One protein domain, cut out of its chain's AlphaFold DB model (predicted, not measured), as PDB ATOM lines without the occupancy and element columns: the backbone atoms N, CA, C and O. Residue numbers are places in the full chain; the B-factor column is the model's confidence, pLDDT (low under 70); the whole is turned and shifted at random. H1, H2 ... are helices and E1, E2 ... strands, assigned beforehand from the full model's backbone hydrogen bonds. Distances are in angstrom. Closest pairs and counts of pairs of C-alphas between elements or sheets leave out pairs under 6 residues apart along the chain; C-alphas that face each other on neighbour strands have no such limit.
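Overview. This is residues 258 to 323 of the 323 residues of an uncharacterized protein of Octopus bimaculoides (UniProt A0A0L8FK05). Two helices, H1 and H2, make the core, set at about a right angle to each other, with H4 packed on H1 and the short H3 packed on H2. H3 and H4 lie toward opposite ends of the longest axis, and the short strand E1 lies on the path between them. The printed part has 66 residues, with four named helices and one named strand in the order H1, H2, H3, E1, H4; the class is mostly helix. The whole is compact, with a radius of gyration of the C-alphas of 11.6 A and spans of 34 by 23 by 19 A.

Along the chain. H1, residues 263 to 277, begins at C-alpha 263 (19.470, -34.435, 45.965) and is 20.9 A long from first to last C-alpha. H2, residues 285 to 295, is 15.3 A long. H3, residues 301 to 304, is 5.5 A long, and E1, residues 306 to 308, is 6.6 A long. H4, residues 311 to 320, is 15.2 A long and ends at C-alpha 320 (17.573, -44.645, 56.361).

Arrangement. H1 and H2 touch, about perpendicular at 73 degrees; their closest C-alphas, of Asn 269 and Leu 292, are 6.8 A apart. H1 touches H4 with residues 267 to 271 alone, closest at the C-alphas of Leu 267 and Ala 314, 7.2 A. These two run opposite ways at a steep tilt of 69 degrees, only just short of perpendicular. H2 touches H3, closest at the C-alphas of Thr 293 and Pro 301, 5.5 A. H3 and H4 are apart. E1 pairs with no named strand. Every O i to N i+4 pair is within hydrogen-bond range in H1 and H2, against 3 of 6 in H4; H3 is too short for such a pair.

Size, cuts and confidence. The C-alphas farthest apart, of Arg 299 and Ile 323, are 36.7 A apart. The printed part has no cut and no long link. Residues 316 to 323 have pLDDT under 70; the mean of the printed part is 84.7.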
ATOM      1  N   PHE A 258      23.358 -22.881  36.408       90.06
ATOM      2  CA  PHE A 258      23.631 -24.233  36.879       90.06
ATOM      3  C   PHE A 258      22.384 -25.088  36.648       90.06
ATOM      4  O   PHE A 258      21.272 -24.555  36.686       90.06
ATOM      5  N   PRO A 259      22.534 -26.401  36.416       91.56
ATOM      6  CA  PRO A 259      21.391 -27.287  36.282       91.56
ATOM      7  C   PRO A 259      20.589 -27.332  37.589       91.56
ATOM      8  O   PRO A 259      21.144 -27.372  38.690       91.56
ATOM      9  N   GLU A 260      19.264 -27.356  37.463       93.19
ATOM     10  CA  GLU A 260      18.348 -27.487  38.596       93.19
ATOM     11  C   GLU A 260      18.271 -28.950  39.046       93.19
ATOM     12  O   GLU A 260      17.356 -29.684  38.689       93.19
ATOM     13  N   LEU A 261      19.279 -29.388  39.802       94.44
ATOM     14  CA  LEU A 261      19.348 -30.748  40.336       94.44
ATOM     15  C   LEU A 261      18.775 -30.814  41.752       94.44
ATOM     16  O   LEU A 261      19.108 -29.982  42.601       94.44
ATOM     17  N   SER A 262      17.993 -31.850  42.041       92.25
ATOM     18  CA  SER A 262      17.653 -32.242  43.410       92.25
ATOM     19  C   SER A 262      18.674 -33.232  43.977       92.25
ATOM     20  O   SER A 262      19.413 -33.903  43.249       92.25
ATOM     21  N   THR A 263      18.701 -33.379  45.301       90.69
ATOM     22  CA  THR A 263      19.470 -34.435  45.965       90.69
ATOM     23  C   THR A 263      19.027 -35.814  45.472       90.69
ATOM     24  O   THR A 263      19.869 -36.698  45.322       90.69
ATOM     25  N   MET A 264      17.741 -36.002  45.162       89.88
ATOM     26  CA  MET A 264      17.228 -37.273  44.642       89.88
ATOM     27  C   MET A 264      17.799 -37.602  43.263       89.88
ATOM     28  O   MET A 264      18.279 -38.719  43.077       89.88
ATOM     29  N   ASP A 265      17.866 -36.627  42.352       92.88
ATOM     30  CA  ASP A 265      18.462 -36.818  41.022       92.88
ATOM     31  C   ASP A 265      19.923 -37.268  41.129       92.88
ATOM     32  O   ASP A 265      20.372 -38.187  40.436       92.88
ATOM     33  N   VAL A 266      20.675 -36.646  42.043       93.31
ATOM     34  CA  VAL A 266      22.075 -36.996  42.305       93.31
ATOM     35  C   VAL A 266      22.185 -38.406  42.891       93.31
ATOM     36  O   VAL A 266      22.997 -39.204  42.424       93.31
ATOM     37  N   LEU A 267      21.366 -38.746  43.891       90.69
ATOM     38  CA  LEU A 267      21.392 -40.060  44.541       90.69
ATOM     39  C   LEU A 267      20.964 -41.199  43.606       90.69
ATOM     40  O   LEU A 267      21.518 -42.298  43.691       90.69
ATOM     41  N   ASP A 268      20.001 -40.963  42.717       91.38
ATOM     42  CA  ASP A 268      19.580 -41.936  41.707       91.38
ATOM     43  C   ASP A 268      20.695 -42.212  40.697       91.38
ATOM     44  O   ASP A 268      20.992 -43.373  40.404       91.38
ATOM     45  N   ASN A 269      21.405 -41.178  40.245       94.12
ATOM     46  CA  ASN A 269      22.537 -41.365  39.342       94.12
ATOM     47  C   ASN A 269      23.751 -42.005  40.031       94.12
ATOM     48  O   ASN A 269      24.408 -42.856  39.432       94.12
ATOM     49  N   ILE A 270      24.014 -41.691  41.306       91.56
ATOM     50  CA  ILE A 270      25.028 -42.408  42.100       91.56
ATOM     51  C   ILE A 270      24.678 -43.899  42.192       91.56
ATOM     52  O   ILE A 270      25.555 -44.751  42.059       91.56
ATOM     53  N   ARG A 271      23.402 -44.248  42.380       89.25
ATOM     54  CA  ARG A 271      22.966 -45.650  42.393       89.25
ATOM     55  C   ARG A 271      23.206 -46.334  41.047       89.25
ATOM     56  O   ARG A 271      23.707 -47.457  41.036       89.25
ATOM     57  N   ASN A 272      22.871 -45.676  39.939       92.00
ATOM     58  CA  ASN A 272      23.106 -46.214  38.596       92.00
ATOM     59  C   ASN A 272      24.596 -46.487  38.367       92.00
ATOM     60  O   ASN A 272      24.962 -47.601  37.999       92.00
ATOM     61  N   PHE A 273      25.459 -45.535  38.735       93.31
ATOM     62  CA  PHE A 273      26.908 -45.715  38.705       93.31
ATOM     63  C   PHE A 273      27.362 -46.956  39.488       93.31
ATOM     64  O   PHE A 273      28.143 -47.760  38.977       93.31
ATOM     65  N   LEU A 274      26.866 -47.148  40.714       89.56
ATOM     66  CA  LEU A 274      27.244 -48.288  41.557       89.56
ATOM     67  C   LEU A 274      26.738 -49.628  41.004       89.56
ATOM     68  O   LEU A 274      27.431 -50.639  41.130       89.56
ATOM     69  N   ASN A 275      25.557 -49.647  40.384       88.88
ATOM     70  CA  ASN A 275      25.023 -50.839  39.726       88.88
ATOM     71  C   ASN A 275      25.886 -51.243  38.521       88.88
ATOM     72  O   ASN A 275      26.161 -52.426  38.339       88.88
ATOM     73  N   GLU A 276      26.349 -50.267  37.739       90.94
ATOM     74  CA  GLU A 276      27.193 -50.492  36.562       90.94
ATOM     75  C   GLU A 276      28.642 -50.852  36.929       90.94
ATOM     76  O   GLU A 276      29.282 -51.639  36.234       90.94
ATOM     77  N   ASN A 277      29.163 -50.320  38.041       87.38
ATOM     78  CA  ASN A 277      30.589 -50.405  38.387       87.38
ATOM     79  C   ASN A 277      30.901 -51.313  39.587       87.38
ATOM     80  O   ASN A 277      32.037 -51.351  40.056       87.38
ATOM     81  N   ASN A 278      29.944 -52.136  40.025       85.38
ATOM     82  CA  ASN A 278      29.999 -52.980  41.226       85.38
ATOM     83  C   ASN A 278      29.990 -52.178  42.538       85.38
ATOM     84  O   ASN A 278      31.017 -51.673  42.993       85.38
ATOM     85  N   TRP A 279      28.840 -52.160  43.210       82.31
ATOM     86  CA  TRP A 279      28.602 -51.385  44.433       82.31
ATOM     87  C   TRP A 279      29.525 -51.729  45.618       82.31
ATOM     88  O   TRP A 279      29.731 -50.890  46.489       82.31
ATOM     89  N   TYR A 280      30.075 -52.947  45.663       78.44
ATOM     90  CA  TYR A 280      30.939 -53.429  46.748       78.44
ATOM     91  C   TYR A 280      32.406 -52.992  46.607       78.44
ATOM     92  O   TYR A 280      33.200 -53.192  47.527       78.44
ATOM     93  N   LYS A 281      32.799 -52.434  45.456       84.75
ATOM     94  CA  LYS A 281      34.157 -51.923  45.249       84.75
ATOM     95  C   LYS A 281      34.282 -50.514  45.820       84.75
ATOM     96  O   LYS A 281      33.330 -49.736  45.809       84.75
ATOM     97  N   LYS A 282      35.479 -50.177  46.305       84.56
ATOM     98  CA  LYS A 282      35.812 -48.793  46.642       84.56
ATOM     99  C   LYS A 282      35.903 -47.999  45.336       84.56
ATOM    100  O   LYS A 282      36.697 -48.360  44.475       84.56
ATOM    101  N   HIS A 283      35.108 -46.941  45.237       87.75
ATOM    102  CA  HIS A 283      35.113 -46.002  44.114       87.75
ATOM    103  C   HIS A 283      35.723 -44.682  44.553       87.75
ATOM    104  O   HIS A 283      35.457 -44.204  45.663       87.75
ATOM    105  N   GLU A 284      36.539 -44.095  43.690       89.06
ATOM    106  CA  GLU A 284      37.152 -42.801  43.964       89.06
ATOM    107  C   GLU A 284      36.191 -41.667  43.573       89.06
ATOM    108  O   GLU A 284      35.425 -41.762  42.613       89.06
ATOM    109  N   MET A 285      36.217 -40.552  44.313       89.00
ATOM    110  CA  MET A 285      35.246 -39.459  44.118       89.00
ATOM    111  C   MET A 285      35.283 -38.884  42.693       89.00
ATOM    112  O   MET A 285      34.250 -38.510  42.143       89.00
ATOM    113  N   HIS A 286      36.466 -38.826  42.078       91.25
ATOM    114  CA  HIS A 286      36.625 -38.288  40.727       91.25
ATOM    115  C   HIS A 286      35.898 -39.131  39.660       91.25
ATOM    116  O   HIS A 286      35.398 -38.569  38.688       91.25
ATOM    117  N   GLU A 287      35.787 -40.450  39.856       93.25
ATOM    118  CA  GLU A 287      35.082 -41.364  38.945       93.25
ATOM    119  C   GLU A 287      33.576 -41.109  39.000       93.25
ATOM    120  O   GLU A 287      32.936 -40.913  37.966       93.25
ATOM    121  N   VAL A 288      33.035 -41.010  40.220       92.94
ATOM    122  CA  VAL A 288      31.624 -40.680  40.463       92.94
ATOM    123  C   VAL A 288      31.291 -39.316  39.871       92.94
ATOM    124  O   VAL A 288      30.321 -39.184  39.131       92.94
ATOM    125  N   MET A 289      32.109 -38.298  40.145       94.31
ATOM    126  CA  MET A 289      31.879 -36.954  39.616       94.31
ATOM    127  C   MET A 289      31.955 -36.925  38.084       94.31
ATOM    128  O   MET A 289      31.114 -36.290  37.457       94.31
ATOM    129  N   SER A 290      32.886 -37.662  37.466       94.75
ATOM    130  CA  SER A 290      32.956 -37.790  36.003       94.75
ATOM    131  C   SER A 290      31.712 -38.465  35.419       94.75
ATOM    132  O   SER A 290      31.208 -38.032  34.380       94.75
ATOM    133  N   PHE A 291      31.190 -39.497  36.088       95.50
ATOM    134  CA  PHE A 291      29.935 -40.134  35.701       95.50
ATOM    135  C   PHE A 291      28.761 -39.153  35.786       95.50
ATOM    136  O   PHE A 291      28.026 -39.010  34.813       95.50
ATOM    137  N   LEU A 292      28.619 -38.426  36.901       95.38
ATOM    138  CA  LEU A 292      27.548 -37.442  37.088       95.38
ATOM    139  C   LEU A 292      27.619 -36.319  36.050       95.38
ATOM    140  O   LEU A 292      26.600 -35.958  35.468       95.38
ATOM    141  N   THR A 293      28.815 -35.807  35.747       95.44
ATOM    142  CA  THR A 293      29.012 -34.810  34.685       95.44
ATOM    143  C   THR A 293      28.488 -35.307  33.340       95.44
ATOM    144  O   THR A 293      27.810 -34.556  32.641       95.44
ATOM    145  N   LYS A 294      28.751 -36.572  32.987       95.44
ATOM    146  CA  LYS A 294      28.235 -37.178  31.751       95.44
ATOM    147  C   LYS A 294      26.721 -37.374  31.800       95.44
ATOM    148  O   LYS A 294      26.054 -37.046  30.824       95.44
ATOM    149  N   ALA A 295      26.197 -37.874  32.919       94.81
ATOM    150  CA  ALA A 295      24.773 -38.142  33.110       94.81
ATOM    151  C   ALA A 295      23.920 -36.866  33.013       94.81
ATOM    152  O   ALA A 295      22.848 -36.887  32.419       94.81
ATOM    153  N   PHE A 296      24.424 -35.746  33.535       94.75
ATOM    154  CA  PHE A 296      23.749 -34.447  33.498       94.75
ATOM    155  C   PHE A 296      24.220 -33.535  32.356       94.75
ATOM    156  O   PHE A 296      23.929 -32.341  32.368       94.75
ATOM    157  N   HIS A 297      24.961 -34.064  31.376       93.50
ATOM    158  CA  HIS A 297      25.436 -33.325  30.197       93.50
ATOM    159  C   HIS A 297      26.172 -32.007  30.511       93.50
ATOM    160  O   HIS A 297      26.086 -31.029  29.768       93.50
ATOM    161  N   CYS A 298      26.921 -31.980  31.613       91.12
ATOM    162  CA  CYS A 298      27.702 -30.822  32.032       91.12
ATOM    163  C   CYS A 298      29.105 -30.838  31.408       91.12
ATOM    164  O   CYS A 298      29.628 -31.887  31.034       91.12
ATOM    165  N   ARG A 299      29.739 -29.662  31.310       89.19
ATOM    166  CA  ARG A 299      31.096 -29.529  30.746       89.19
ATOM    167  C   ARG A 299      32.156 -30.152  31.650       89.19
ATOM    168  O   ARG A 299      33.047 -30.850  31.176       89.19
ATOM    169  N   ASP A 300      32.041 -29.899  32.948       89.88
ATOM    170  CA  ASP A 300      32.933 -30.416  33.978       89.88
ATOM    171  C   ASP A 300      32.181 -30.564  35.318       89.88
ATOM    172  O   ASP A 300      31.025 -30.136  35.435       89.88
ATOM    173  N   PRO A 301      32.801 -31.183  36.340       91.12
ATOM    174  CA  PRO A 301      32.153 -31.406  37.629       91.12
ATOM    175  C   PRO A 301      31.761 -30.140  38.397       91.12
ATOM    176  O   PRO A 301      30.849 -30.195  39.218       91.12
ATOM    177  N   PHE A 302      32.413 -29.004  38.147       90.56
ATOM    178  CA  PHE A 302      32.141 -27.747  38.847       90.56
ATOM    179  C   PHE A 302      30.898 -27.031  38.302       90.56
ATOM    180  O   PHE A 302      30.305 -26.217  39.007       90.56
ATOM    181  N   HIS A 303      30.452 -27.378  37.092       92.38
ATOM    182  CA  HIS A 303      29.192 -26.891  36.517       92.38
ATOM    183  C   HIS A 303      27.960 -27.657  37.014       92.38
ATOM    184  O   HIS A 303      26.841 -27.247  36.737       92.38
ATOM    185  N   LEU A 304      28.133 -28.756  37.755       92.56
ATOM    186  CA  LEU A 304      27.005 -29.552  38.245       92.56
ATOM    187  C   LEU A 304      26.164 -28.824  39.298       92.56
ATOM    188  O   LEU A 304      25.025 -29.208  39.528       92.56
ATOM    189  N   GLY A 305      26.712 -27.822  39.990       93.19
ATOM    190  CA  GLY A 305      25.971 -27.190  41.080       93.19
ATOM    191  C   GLY A 305      25.851 -28.071  42.331       93.19
ATOM    192  O   GLY A 305      24.960 -27.839  43.140       93.19
ATOM    193  N   ILE A 306      26.700 -29.093  42.504       94.44
ATOM    194  CA  ILE A 306      26.583 -30.067  43.603       94.44
ATOM    195  C   ILE A 306      27.806 -30.073  44.515       94.44
ATOM    196  O   ILE A 306      28.936 -29.836  44.091       94.44
ATOM    197  N   ARG A 307      27.582 -30.434  45.777       92.75
ATOM    198  CA  ARG A 307      28.616 -30.728  46.764       92.75
ATOM    199  C   ARG A 307      28.369 -32.114  47.347       92.75
ATOM    200  O   ARG A 307      27.340 -32.359  47.975       92.75
ATOM    201  N   LEU A 308      29.355 -32.993  47.197       91.38
ATOM    202  CA  LEU A 308      29.394 -34.302  47.844       91.38
ATOM    203  C   LEU A 308      30.449 -34.291  48.945       91.38
ATOM    204  O   LEU A 308      31.626 -34.053  48.682       91.38
ATOM    205  N   ARG A 309      30.042 -34.565  50.188       87.69
ATOM    206  CA  ARG A 309      30.994 -34.686  51.302       87.69
ATOM    207  C   ARG A 309      31.799 -35.973  51.204       87.69
ATOM    208  O   ARG A 309      33.014 -35.964  51.354       87.69
ATOM    209  N   SER A 310      31.101 -37.086  51.012       84.06
ATOM    210  CA  SER A 310      31.710 -38.398  50.819       84.06
ATOM    211  C   SER A 310      30.691 -39.345  50.200       84.06
ATOM    212  O   SER A 310      29.500 -39.261  50.516       84.06
ATOM    213  N   LEU A 311      31.170 -40.273  49.378       83.56
ATOM    214  CA  LEU A 311      30.330 -41.280  48.743       83.56
ATOM    215  C   LEU A 311      29.645 -42.222  49.760       83.56
ATOM    216  O   LEU A 311      28.434 -42.403  49.641       83.56
ATOM    217  N   PRO A 312      30.323 -42.751  50.804       81.94
ATOM    218  CA  PRO A 312      29.662 -43.626  51.777       81.94
ATOM    219  C   PRO A 312      28.511 -42.941  52.520       81.94
ATOM    220  O   PRO A 312      27.452 -43.538  52.697       81.94
ATOM    221  N   LEU A 313      28.680 -41.669  52.905       81.19
ATOM    222  CA  LEU A 313      27.607 -40.907  53.553       81.19
ATOM    223  C   LEU A 313      26.458 -40.585  52.590       81.19
ATOM    224  O   LEU A 313      25.315 -40.507  53.028       81.19
ATOM    225  N   ALA A 314      26.728 -40.386  51.299       76.62
ATOM    226  CA  ALA A 314      25.674 -40.194  50.302       76.62
ATOM    227  C   ALA A 314      24.831 -41.469  50.130       76.62
ATOM    228  O   ALA A 314      23.605 -41.407  50.134       76.62
ATOM    229  N   ILE A 315      25.481 -42.636  50.071       76.31
ATOM    230  CA  ILE A 315      24.805 -43.939  49.973       76.31
ATOM    231  C   ILE A 315      24.009 -44.239  51.252       76.31
ATOM    232  O   ILE A 315      22.858 -44.669  51.178       76.31
ATOM    233  N   GLY A 316      24.598 -43.978  52.424       67.75
ATOM    234  CA  GLY A 316      23.976 -44.247  53.721       67.75
ATOM    235  C   GLY A 316      22.657 -43.503  53.937       67.75
ATOM    236  O   GLY A 316      21.725 -44.084  54.483       67.75
ATOM    237  N   VAL A 317      22.528 -42.261  53.450       57.56
ATOM    238  CA  VAL A 317      21.299 -41.451  53.592       57.56
ATOM    239  C   VAL A 317      20.071 -42.143  52.996       57.56
ATOM    240  O   VAL A 317      18.997 -42.093  53.589       57.56
ATOM    241  N   ARG A 318      20.211 -42.854  51.872       52.22
ATOM    242  CA  ARG A 318      19.072 -43.539  51.246       52.22
ATOM    243  C   ARG A 318      18.642 -44.796  52.005       52.22
ATOM    244  O   ARG A 318      17.471 -45.151  51.951       52.22
ATOM    245  N   ILE A 319      19.559 -45.451  52.722       46.34
ATOM    246  CA  ILE A 319      19.239 -46.649  53.514       46.34
ATOM    247  C   ILE A 319      18.281 -46.285  54.658       46.34
ATOM    248  O   ILE A 319      17.350 -47.034  54.923       46.34
ATOM    249  N   TYR A 320      18.446 -45.111  55.275       40.31
ATOM    250  CA  TYR A 320      17.573 -44.645  56.361       40.31
ATOM    251  C   TYR A 320      16.241 -44.040  55.895       40.31
ATOM    252  O   TYR A 320      15.333 -43.908  56.702       40.31
ATOM    253  N   LEU A 321      16.103 -43.674  54.616       39.69
ATOM    254  CA  LEU A 321      14.844 -43.165  54.045       39.69
ATOM    255  C   LEU A 321      13.874 -44.281  53.612       39.69
ATOM    256  O   LEU A 321      12.749 -43.987  53.219       39.69
ATOM    257  N   PHE A 322      14.303 -45.546  53.663       33.72
ATOM    258  CA  PHE A 322      13.525 -46.723  53.253       33.72
ATOM    259  C   PHE A 322      13.337 -47.768  54.375       33.72
ATOM    260  O   PHE A 322      12.881 -48.878  54.091       33.72
ATOM    261  N   ILE A 323      13.668 -47.429  55.627       33.44
ATOM    262  CA  ILE A 323      13.384 -48.227  56.837       33.44
ATOM    263  C   ILE A 323      12.408 -47.438  57.704       33.44
ATOM    264  O   ILE A 323      11.434 -48.052  58.189       33.44
TER     265      ILE A 323